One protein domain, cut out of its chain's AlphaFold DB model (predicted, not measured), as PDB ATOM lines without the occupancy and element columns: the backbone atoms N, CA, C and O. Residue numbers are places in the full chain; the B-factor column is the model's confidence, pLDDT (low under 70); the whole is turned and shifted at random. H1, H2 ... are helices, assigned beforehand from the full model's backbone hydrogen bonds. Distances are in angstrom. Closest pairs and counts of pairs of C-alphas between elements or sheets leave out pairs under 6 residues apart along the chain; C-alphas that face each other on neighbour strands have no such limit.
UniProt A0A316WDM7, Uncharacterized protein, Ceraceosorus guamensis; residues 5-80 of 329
ATOM      1  N   THR A   5      57.482  46.255  -5.013       57.00
ATOM      2  CA  THR A   5      58.364  45.095  -4.816       57.00
ATOM      3  C   THR A   5      57.883  44.112  -3.741       57.00
ATOM      4  O   THR A   5      58.168  42.919  -3.838       57.00
ATOM      5  N   GLY A   6      57.136  44.567  -2.731       61.38
ATOM      6  CA  GLY A   6      56.569  43.707  -1.684       61.38
ATOM      7  C   GLY A   6      55.392  42.864  -2.181       61.38
ATOM      8  O   GLY A   6      55.295  41.686  -1.847       61.38
ATOM      9  N   ALA A   7      54.545  43.436  -3.043       55.31
ATOM     10  CA  ALA A   7      53.419  42.727  -3.654       55.31
ATOM     11  C   ALA A   7      53.890  41.616  -4.607       55.31
ATOM     12  O   ALA A   7      53.363  40.508  -4.570       55.31
ATOM     13  N   LEU A   8      54.937  41.875  -5.398       56.91
ATOM     14  CA  LEU A   8      55.534  40.879  -6.296       56.91
ATOM     15  C   LEU A   8      56.138  39.691  -5.530       56.91
ATOM     16  O   LEU A   8      55.892  38.546  -5.896       56.91
ATOM     17  N   LYS A   9      56.841  39.943  -4.417       64.25
ATOM     18  CA  LYS A   9      57.364  38.880  -3.537       64.25
ATOM     19  C   LYS A   9      56.248  38.061  -2.872       64.25
ATOM     20  O   LYS A   9      56.386  36.851  -2.700       64.25
ATOM     21  N   HIS A  10      55.128  38.697  -2.524       60.75
ATOM     22  CA  HIS A  10      53.971  38.010  -1.943       60.75
ATOM     23  C   HIS A  10      53.243  37.128  -2.969       60.75
ATOM     24  O   HIS A  10      52.837  36.010  -2.655       60.75
ATOM     25  N   VAL A  11      53.100  37.594  -4.212       62.53
ATOM     26  CA  VAL A  11      52.542  36.783  -5.307       62.53
ATOM     27  C   VAL A  11      53.465  35.608  -5.619       62.53
ATOM     28  O   VAL A  11      52.996  34.478  -5.705       62.53
ATOM     29  N   GLN A  12      54.775  35.847  -5.707       64.38
ATOM     30  CA  GLN A  12      55.760  34.806  -5.992       64.38
ATOM     31  C   GLN A  12      55.770  33.704  -4.920       64.38
ATOM     32  O   GLN A  12      55.638  32.530  -5.254       64.38
ATOM     33  N   SER A  13      55.813  34.073  -3.637       69.56
ATOM     34  CA  SER A  13      55.730  33.104  -2.529       69.56
ATOM     35  C   SER A  13      54.394  32.351  -2.488       69.56
ATOM     36  O   SER A  13      54.365  31.154  -2.201       69.56
ATOM     37  N   SER A  14      53.285  33.008  -2.846       66.62
ATOM     38  CA  SER A  14      51.976  32.350  -2.965       66.62
ATOM     39  C   SER A  14      51.948  31.342  -4.123       66.62
ATOM     40  O   SER A  14      51.421  30.243  -3.975       66.62
ATOM     41  N   MET A  15      52.551  31.674  -5.268       65.56
ATOM     42  CA  MET A  15      52.652  30.769  -6.418       65.56
ATOM     43  C   MET A  15      53.559  29.567  -6.130       65.56
ATOM     44  O   MET A  15      53.211  28.440  -6.484       65.56
ATOM     45  N   GLU A  16      54.685  29.782  -5.448       74.25
ATOM     46  CA  GLU A  16      55.585  28.714  -4.996       74.25
ATOM     47  C   GLU A  16      54.889  27.778  -3.994       74.25
ATOM     48  O   GLU A  16      55.011  26.555  -4.103       74.25
ATOM     49  N   SER A  17      54.080  28.332  -3.083       78.94
ATOM     50  CA  SER A  17      53.245  27.572  -2.143       78.94
ATOM     51  C   SER A  17      52.213  26.688  -2.858       78.94
ATOM     52  O   SER A  17      52.114  25.492  -2.567       78.94
ATOM     53  N   VAL A  18      51.491  27.234  -3.842       78.94
ATOM     54  CA  VAL A  18      50.504  26.482  -4.637       78.94
ATOM     55  C   VAL A  18      51.177  25.381  -5.458       78.94
ATOM     56  O   VAL A  18      50.695  24.247  -5.488       78.94
ATOM     57  N   ALA A  19      52.318  25.675  -6.086       78.94
ATOM     58  CA  ALA A  19      53.084  24.688  -6.842       78.94
ATOM     59  C   ALA A  19      53.620  23.560  -5.942       78.94
ATOM     60  O   ALA A  19      53.598  22.392  -6.338       78.94
ATOM     61  N   GLY A  20      54.068  23.886  -4.726       83.00
ATOM     62  CA  GLY A  20      54.496  22.910  -3.721       83.00
ATOM     63  C   GLY A  20      53.357  21.996  -3.260       83.00
ATOM     64  O   GLY A  20      53.523  20.776  -3.230       83.00
ATOM     65  N   LEU A  21      52.179  22.564  -2.988       81.38
ATOM     66  CA  LEU A  21      50.962  21.814  -2.661       81.38
ATOM     67  C   LEU A  21      50.545  20.872  -3.795       81.38
ATOM     68  O   LEU A  21      50.280  19.696  -3.548       81.38
ATOM     69  N   ALA A  22      50.540  21.354  -5.040       80.94
ATOM     70  CA  ALA A  22      50.197  20.546  -6.207       80.94
ATOM     71  C   ALA A  22      51.166  19.368  -6.398       80.94
ATOM     72  O   ALA A  22      50.730  18.233  -6.595       80.94
ATOM     73  N   LYS A  23      52.480  19.610  -6.261       85.06
ATOM     74  CA  LYS A  23      53.507  18.555  -6.303       85.06
ATOM     75  C   LYS A  23      53.316  17.527  -5.185       85.06
ATOM     76  O   LYS A  23      53.395  16.328  -5.444       85.06
ATOM     77  N   GLY A  24      53.030  17.979  -3.962       86.56
ATOM     78  CA  GLY A  24      52.783  17.102  -2.815       86.56
ATOM     79  C   GLY A  24      51.527  16.240  -2.972       86.56
ATOM     80  O   GLY A  24      51.552  15.050  -2.661       86.56
ATOM     81  N   LEU A  25      50.441  16.814  -3.499       86.25
ATOM     82  CA  LEU A  25      49.212  16.082  -3.814       86.25
ATOM     83  C   LEU A  25      49.448  15.039  -4.910       86.25
ATOM     84  O   LEU A  25      49.023  13.892  -4.762       86.25
ATOM     85  N   TYR A  26      50.162  15.408  -5.978       90.19
ATOM     86  CA  TYR A  26      50.478  14.488  -7.072       90.19
ATOM     87  C   TYR A  26      51.348  13.319  -6.601       90.19
ATOM     88  O   TYR A  26      51.065  12.174  -6.936       90.19
ATOM     89  N   ALA A  27      52.355  13.580  -5.762       91.38
ATOM     90  CA  ALA A  27      53.221  12.538  -5.211       91.38
ATOM     91  C   ALA A  27      52.461  11.520  -4.341       91.38
ATOM     92  O   ALA A  27      52.820  10.346  -4.318       91.38
ATOM     93  N   ARG A  28      51.412  11.953  -3.629       92.75
ATOM     94  CA  ARG A  28      50.603  11.084  -2.756       92.75
ATOM     95  C   ARG A  28      49.510  10.323  -3.503       92.75
ATOM     96  O   ARG A  28      49.181   9.209  -3.114       92.75
ATOM     97  N   ALA A  29      48.924  10.924  -4.538       93.44
ATOM     98  CA  ALA A  29      47.792  10.354  -5.266       93.44
ATOM     99  C   ALA A  29      47.827  10.744  -6.760       93.44
ATOM    100  O   ALA A  29      46.983  11.524  -7.219       93.44
ATOM    101  N   PRO A  30      48.774  10.208  -7.552       92.88
ATOM    102  CA  PRO A  30      49.007  10.654  -8.930       92.88
ATOM    103  C   PRO A  30      47.796  10.419  -9.843       92.88
ATOM    104  O   PRO A  30      47.404  11.308 -10.592       92.88
ATOM    105  N   ALA A  31      47.128   9.266  -9.727       92.75
ATOM    106  CA  ALA A  31      45.943   8.961 -10.534       92.75
ATOM    107  C   ALA A  31      44.747   9.876 -10.204       92.75
ATOM    108  O   ALA A  31      44.078  10.379 -11.106       92.75
ATOM    109  N   SER A  32      44.495  10.138  -8.916       92.50
ATOM    110  CA  SER A  32      43.376  10.994  -8.486       92.50
ATOM    111  C   SER A  32      43.609  12.452  -8.876       92.50
ATOM    112  O   SER A  32      42.721  13.101  -9.421       92.50
ATOM    113  N   THR A  33      44.822  12.961  -8.652       90.06
ATOM    114  CA  THR A  33      45.192  14.334  -9.025       90.06
ATOM    115  C   THR A  33      45.167  14.554 -10.534       90.06
ATOM    116  O   THR A  33      44.598  15.548 -10.979       90.06
ATOM    117  N   ALA A  34      45.690  13.617 -11.331       91.00
ATOM    118  CA  ALA A  34      45.607  13.676 -12.791       91.00
ATOM    119  C   ALA A  34      44.155  13.642 -13.291       91.00
ATOM    120  O   ALA A  34      43.806  14.393 -14.203       91.00
ATOM    121  N   THR A  35      43.293  12.835 -12.663       94.31
ATOM    122  CA  THR A  35      41.863  12.762 -13.003       94.31
ATOM    123  C   THR A  35      41.157  14.079 -12.688       94.31
ATOM    124  O   THR A  35      40.495  14.639 -13.556       94.31
ATOM    125  N   LEU A  36      41.344  14.631 -11.484       93.62
ATOM    126  CA  LEU A  36      40.744  15.910 -11.090       93.62
ATOM    127  C   LEU A  36      41.232  17.072 -11.960       93.62
ATOM    128  O   LEU A  36      40.426  17.905 -12.372       93.62
ATOM    129  N   LEU A  37      42.527  17.116 -12.283       91.25
ATOM    130  CA  LEU A  37      43.082  18.131 -13.177       91.25
ATOM    131  C   LEU A  37      42.510  17.996 -14.592       91.25
ATOM    132  O   LEU A  37      42.160  19.001 -15.204       91.25
ATOM    133  N   SER A  38      42.367  16.766 -15.091       94.88
ATOM    134  CA  SER A  38      41.745  16.490 -16.391       94.88
ATOM    135  C   SER A  38      40.278  16.919 -16.425       94.88
ATOM    136  O   SER A  38      39.853  17.547 -17.391       94.88
ATOM    137  N   LEU A  39      39.517  16.646 -15.360       96.81
ATOM    138  CA  LEU A  39      38.126  17.084 -15.229       96.81
ATOM    139  C   LEU A  39      38.017  18.611 -15.172       96.81
ATOM    140  O   LEU A  39      37.189  19.189 -15.872       96.81
ATOM    141  N   LEU A  40      38.884  19.275 -14.402       94.56
ATOM    142  CA  LEU A  40      38.936  20.735 -14.338       94.56
ATOM    143  C   LEU A  40      39.284  21.337 -15.704       94.56
ATOM    144  O   LEU A  40      38.606  22.253 -16.162       94.56
ATOM    145  N   LEU A  41      40.308  20.812 -16.376       96.06
ATOM    146  CA  LEU A  41      40.718  21.282 -17.696       96.06
ATOM    147  C   LEU A  41      39.609  21.063 -18.733       96.06
ATOM    148  O   LEU A  41      39.308  21.971 -19.503       96.06
ATOM    149  N   SER A  42      38.960  19.896 -18.717       96.69
ATOM    150  CA  SER A  42      37.810  19.590 -19.572       96.69
ATOM    151  C   SER A  42      36.655  20.566 -19.335       96.69
ATOM    152  O   SER A  42      36.117  21.125 -20.293       96.69
ATOM    153  N   TYR A  43      36.322  20.850 -18.071       97.00
ATOM    154  CA  TYR A  43      35.296  21.824 -17.706       97.00
ATOM    155  C   TYR A  43      35.640  23.238 -18.198       97.00
ATOM    156  O   TYR A  43      34.796  23.897 -18.809       97.00
ATOM    157  N   LEU A  44      36.882  23.695 -17.997       95.38
ATOM    158  CA  LEU A  44      37.333  25.017 -18.439       95.38
ATOM    159  C   LEU A  44      37.317  25.146 -19.966       95.38
ATOM    160  O   LEU A  44      36.809  26.139 -20.482       95.38
ATOM    161  N   ILE A  45      37.814  24.138 -20.690       95.00
ATOM    162  CA  ILE A  45      37.803  24.116 -22.159       95.00
ATOM    163  C   ILE A  45      36.367  24.101 -22.682       95.00
ATOM    164  O   ILE A  45      36.050  24.849 -23.604       95.00
ATOM    165  N   THR A  46      35.490  23.288 -22.094       95.44
ATOM    166  CA  THR A  46      34.083  23.201 -22.511       95.44
ATOM    167  C   THR A  46      33.366  24.523 -22.272       95.44
ATOM    168  O   THR A  46      32.701  25.030 -23.169       95.44
ATOM    169  N   THR A  47      33.566  25.133 -21.104       94.38
ATOM    170  CA  THR A  47      32.975  26.434 -20.766       94.38
ATOM    171  C   THR A  47      33.484  27.534 -21.698       94.38
ATOM    172  O   THR A  47      32.686  28.280 -22.260       94.38
ATOM    173  N   ALA A  48      34.800  27.601 -21.927       93.62
ATOM    174  CA  ALA A  48      35.408  28.569 -22.838       93.62
ATOM    175  C   ALA A  48      34.935  28.372 -24.285       93.62
ATOM    176  O   ALA A  48      34.649  29.345 -24.977       93.62
ATOM    177  N   ARG A  49      34.804  27.118 -24.737       94.44
ATOM    178  CA  ARG A  49      34.283  26.791 -26.066       94.44
ATOM    179  C   ARG A  49      32.831  27.228 -26.212       94.44
ATOM    180  O   ARG A  49      32.516  27.866 -27.209       94.44
ATOM    181  N   SER A  50      31.966  26.906 -25.254       93.75
ATOM    182  CA  SER A  50      30.554  27.303 -25.294       93.75
ATOM    183  C   SER A  50      30.399  28.824 -25.288       93.75
ATOM    184  O   SER A  50      29.647  29.360 -26.096       93.75
ATOM    185  N   ASP A  51      31.164  29.527 -24.449       92.88
ATOM    186  CA  ASP A  51      31.160  30.992 -24.401       92.88
ATOM    187  C   ASP A  51      31.682  31.612 -25.709       92.88
ATOM    188  O   ASP A  51      31.083  32.550 -26.233       92.88
ATOM    189  N   TYR A  52      32.741  31.046 -26.297       92.50
ATOM    190  CA  TYR A  52      33.258  31.484 -27.593       92.50
ATOM    191  C   TYR A  52      32.271  31.237 -28.739       92.50
ATOM    192  O   TYR A  52      32.097  32.103 -29.598       92.50
ATOM    193  N   VAL A  53      31.613  30.073 -28.765       92.12
ATOM    194  CA  VAL A  53      30.581  29.749 -29.760       92.12
ATOM    195  C   VAL A  53      29.412  30.724 -29.642       92.12
ATOM    196  O   VAL A  53      28.973  31.250 -30.662       92.12
ATOM    197  N   LEU A  54      28.975  31.032 -28.417       90.69
ATOM    198  CA  LEU A  54      27.933  32.023 -28.167       90.69
ATOM    199  C   LEU A  54      28.367  33.434 -28.591       90.69
ATOM    200  O   LEU A  54      27.615  34.139 -29.249       90.69
ATOM    201  N   TYR A  55      29.600  33.848 -28.284       90.25
ATOM    202  CA  TYR A  55      30.146  35.127 -28.754       90.25
ATOM    203  C   TYR A  55      30.166  35.207 -30.286       90.25
ATOM    204  O   TYR A  55      29.783  36.218 -30.868       90.25
ATOM    205  N   ARG A  56      30.582  34.126 -30.952       89.00
ATOM    206  CA  ARG A  56      30.600  34.022 -32.415       89.00
ATOM    207  C   ARG A  56      29.201  34.073 -33.024       89.00
ATOM    208  O   ARG A  56      29.063  34.634 -34.109       89.00
ATOM    209  N   SER A  57      28.193  33.502 -32.363       88.00
ATOM    210  CA  SER A  57      26.816  33.498 -32.867       88.00
ATOM    211  C   SER A  57      26.148  34.869 -32.799       88.00
ATOM    212  O   SER A  57      25.174  35.086 -33.508       88.00
ATOM    213  N   LEU A  58      26.683  35.817 -32.019       86.62
ATOM    214  CA  LEU A  58      26.185  37.198 -31.990       86.62
ATOM    215  C   LEU A  58      26.414  37.966 -33.308       86.62
ATOM    216  O   LEU A  58      25.874  39.063 -33.489       86.62
ATOM    217  N   GLY A  59      27.231  37.410 -34.208       82.12
ATOM    218  CA  GLY A  59      27.581  38.009 -35.489       82.12
ATOM    219  C   GLY A  59      28.663  39.082 -35.380       82.12
ATOM    220  O   GLY A  59      29.393  39.185 -34.392       82.12
ATOM    221  N   VAL A  60      28.792  39.872 -36.443       76.50
ATOM    222  CA  VAL A  60      29.659  41.054 -36.456       76.50
ATOM    223  C   VAL A  60      28.933  42.221 -35.784       76.50
ATOM    224  O   VAL A  60      27.745  42.425 -36.010       76.50
ATOM    225  N   GLY A  61      29.635  42.982 -34.946       68.31
ATOM    226  CA  GLY A  61      29.105  44.196 -34.326       68.31
ATOM    227  C   GLY A  61      30.020  44.718 -33.217       68.31
ATOM    228  O   GLY A  61      30.773  43.962 -32.601       68.31
ATOM    229  N   GLY A  62      29.992  46.026 -32.977       66.44
ATOM    230  CA  GLY A  62      30.893  46.681 -32.035       66.44
ATOM    231  C   GLY A  62      32.355  46.770 -32.500       66.44
ATOM    232  O   GLY A  62      32.680  46.672 -33.678       66.44
ATOM    233  N   LEU A  63      33.258  47.023 -31.546       63.38
ATOM    234  CA  LEU A  63      34.648  47.433 -31.807       63.38
ATOM    235  C   LEU A  63      35.668  46.301 -31.762       63.38
ATOM    236  O   LEU A  63      36.843  46.522 -32.058       63.38
ATOM    237  N   ALA A  64      35.249  45.115 -31.330       66.81
ATOM    238  CA  ALA A  64      36.144  43.983 -31.197       66.81
ATOM    239  C   ALA A  64      36.308  43.285 -32.562       66.81
ATOM    240  O   ALA A  64      35.310  43.061 -33.250       66.81
ATOM    241  N   PRO A  65      37.539  42.912 -32.962       70.56
ATOM    242  CA  PRO A  65      37.748  42.168 -34.198       70.56
ATOM    243  C   PRO A  65      37.002  40.824 -34.142       70.56
ATOM    244  O   PRO A  65      36.946  40.198 -33.080       70.56
ATOM    245  N   PRO A  66      36.437  40.334 -35.256       72.81
ATOM    246  CA  PRO A  66      35.749  39.050 -35.251       72.81
ATOM    247  C   PRO A  66      36.719  37.907 -34.911       72.81
ATOM    248  O   PRO A  66      37.890  37.923 -35.288       72.81
ATOM    249  N   GLY A  67      36.219  36.879 -34.220       86.12
ATOM    250  CA  GLY A  67      36.990  35.670 -33.909       86.12
ATOM    251  C   GLY A  67      37.607  35.647 -32.503       86.12
ATOM    252  O   GLY A  67      37.116  36.323 -31.596       86.12
ATOM    253  N   PRO A  68      38.648  34.823 -32.282       89.94
ATOM    254  CA  PRO A  68      39.129  34.497 -30.938       89.94
ATOM    255  C   PRO A  68      39.806  35.680 -30.240       89.94
ATOM    256  O   PRO A  68      39.666  35.829 -29.032       89.94
ATOM    257  N   ILE A  69      40.483  36.566 -30.980       89.81
ATOM    258  CA  ILE A  69      41.115  37.762 -30.400       89.81
ATOM    259  C   ILE A  69      40.052  38.711 -29.832       89.81
ATOM    260  O   ILE A  69      40.180  39.164 -28.697       89.81
ATOM    261  N   GLY A  70      38.974  38.976 -30.580       88.19
ATOM    262  CA  GLY A  70      37.871  39.794 -30.076       88.19
ATOM    263  C   GLY A  70      37.173  39.164 -28.881       88.19
ATOM    264  O   GLY A  70      36.868  39.867 -27.923       88.19
ATOM    265  N   TRP A  71      37.007  37.840 -28.882       91.50
ATOM    266  CA  TRP A  71      36.477  37.110 -27.731       91.50
ATOM    267  C   TRP A  71      37.360  37.250 -26.480       91.50
ATOM    268  O   TRP A  71      36.837  37.453 -25.385       91.50
ATOM    269  N   LEU A  72      38.689  37.204 -26.623       91.75
ATOM    270  CA  LEU A  72      39.614  37.433 -25.507       91.75
ATOM    271  C   LEU A  72      39.497  38.865 -24.969       91.75
ATOM    272  O   LEU A  72      39.420  39.056 -23.758       91.75
ATOM    273  N   VAL A  73      39.421  39.871 -25.848       89.06
ATOM    274  CA  VAL A  73      39.189  41.271 -25.448       89.06
ATOM    275  C   VAL A  73      37.837  41.418 -24.745       89.06
ATOM    276  O   VAL A  73      37.754  42.016 -23.673       89.06
ATOM    277  N   HIS A  74      36.777  40.829 -25.299       88.12
ATOM    278  CA  HIS A  74      35.446  40.811 -24.692       88.12
ATOM    279  C   HIS A  74      35.491  40.223 -23.281       88.12
ATOM    280  O   HIS A  74      35.037  40.857 -22.328       88.12
ATOM    281  N   THR A  75      36.106  39.052 -23.141       89.25
ATOM    282  CA  THR A  75      36.109  38.266 -21.907       89.25
ATOM    283  C   THR A  75      37.012  38.856 -20.830       89.25
ATOM    284  O   THR A  75      36.591  38.972 -19.681       89.25
ATOM    285  N   PHE A  76      38.234  39.255 -21.183       88.56
ATOM    286  CA  PHE A  76      39.257  39.644 -20.210       88.56
ATOM    287  C   PHE A  76      39.426  41.155 -20.046       88.56
ATOM    288  O   PHE A  76      40.012  41.584 -19.056       88.56
ATOM    289  N   ILE A  77      38.905  41.971 -20.968       86.19
ATOM    290  CA  ILE A  77      39.014  43.436 -20.895       86.19
ATOM    291  C   ILE A  77      37.640  44.069 -20.682       86.19
ATOM    292  O   ILE A  77      37.460  44.839 -19.740       86.19
ATOM    293  N   LEU A  78      36.644  43.735 -21.509       86.56
ATOM    294  CA  LEU A  78      35.342  44.406 -21.450       86.56
ATOM    295  C   LEU A  78      34.469  43.914 -20.287       86.56
ATOM    296  O   LEU A  78      33.914  44.738 -19.561       86.56
ATOM    297  N   ARG A  79      34.355  42.596 -20.061       87.56
ATOM    298  CA  ARG A  79      33.525  42.046 -18.966       87.56
ATOM    299  C   ARG A  79      33.925  42.550 -17.572       87.56
ATOM    300  O   ARG A  79      33.008  42.895 -16.830       87.56
ATOM    301  N   PRO A  80      35.217  42.662 -17.204       85.69
ATOM    302  CA  PRO A  80      35.610  43.228 -15.908       85.69
ATOM    303  C   PRO A  80      35.265  44.714 -15.731       85.69
ATOM    304  O   PRO A  80      35.103  45.180 -14.604       85.69
TER     305      PRO A  80
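AT A GLANCE: This is residues 5 to 80 of the 329 residues of an uncharacterized protein of Ceraceosorus guamensis (UniProt A0A316WDM7). Two long helices, H2 and H1, meet near their ends as an open V, and the short helix H3 sits crosswise near the other end of H2, where residues 58 to 67 fold back. Residues 5 to 21 of H1 stick out. The printed part has 76 residues, with three named helices in the order H1, H2, H3 and no named strand: all helix. It is extended, radius of gyration of the C-alphas 18.1 A, and flat, spanning 49 by 38 by 14 A.

HOW THE PARTS SIT: H2, residues 30 to 57, and H1, residues 5 to 28, only just touch, with 3 pairs of C-alphas within 8 A, and only at the corner; the closest C-alphas, Tyr 26 and Thr 33, are 5.6 A apart. They run opposite ways at a steep tilt of 58 degrees. H3, residues 68 to 80, only just touches H2, with 3 such pairs, through its residues 68 to 71 alone; the closest C-alphas, Tyr 52 and Trp 71, are 6.5 A apart. Their lines are about perpendicular, 84 degrees. H1 and H3 are apart. Every O i to N i+4 pair is within hydrogen-bond range in H1 and H2, and 7 of 9 in H3.

IN THESE COORDINATES: H2 is 39.8 A long, from C-alpha 30 at (49.007, 10.654, -8.930). H1, 34.9 A, begins at (58.364, 45.095, -4.816). H3, 17.7 A, ends at (35.610, 43.228, -15.908).

THE WHOLE: The C-alphas farthest apart, Arg 28 and Gly 61, are 50.5 A apart. The printed part has no cut. The link H1 to H2 is tight, H2 to H3 short. Residues 5 to 15 and 61 to 64 have pLDDT under 70.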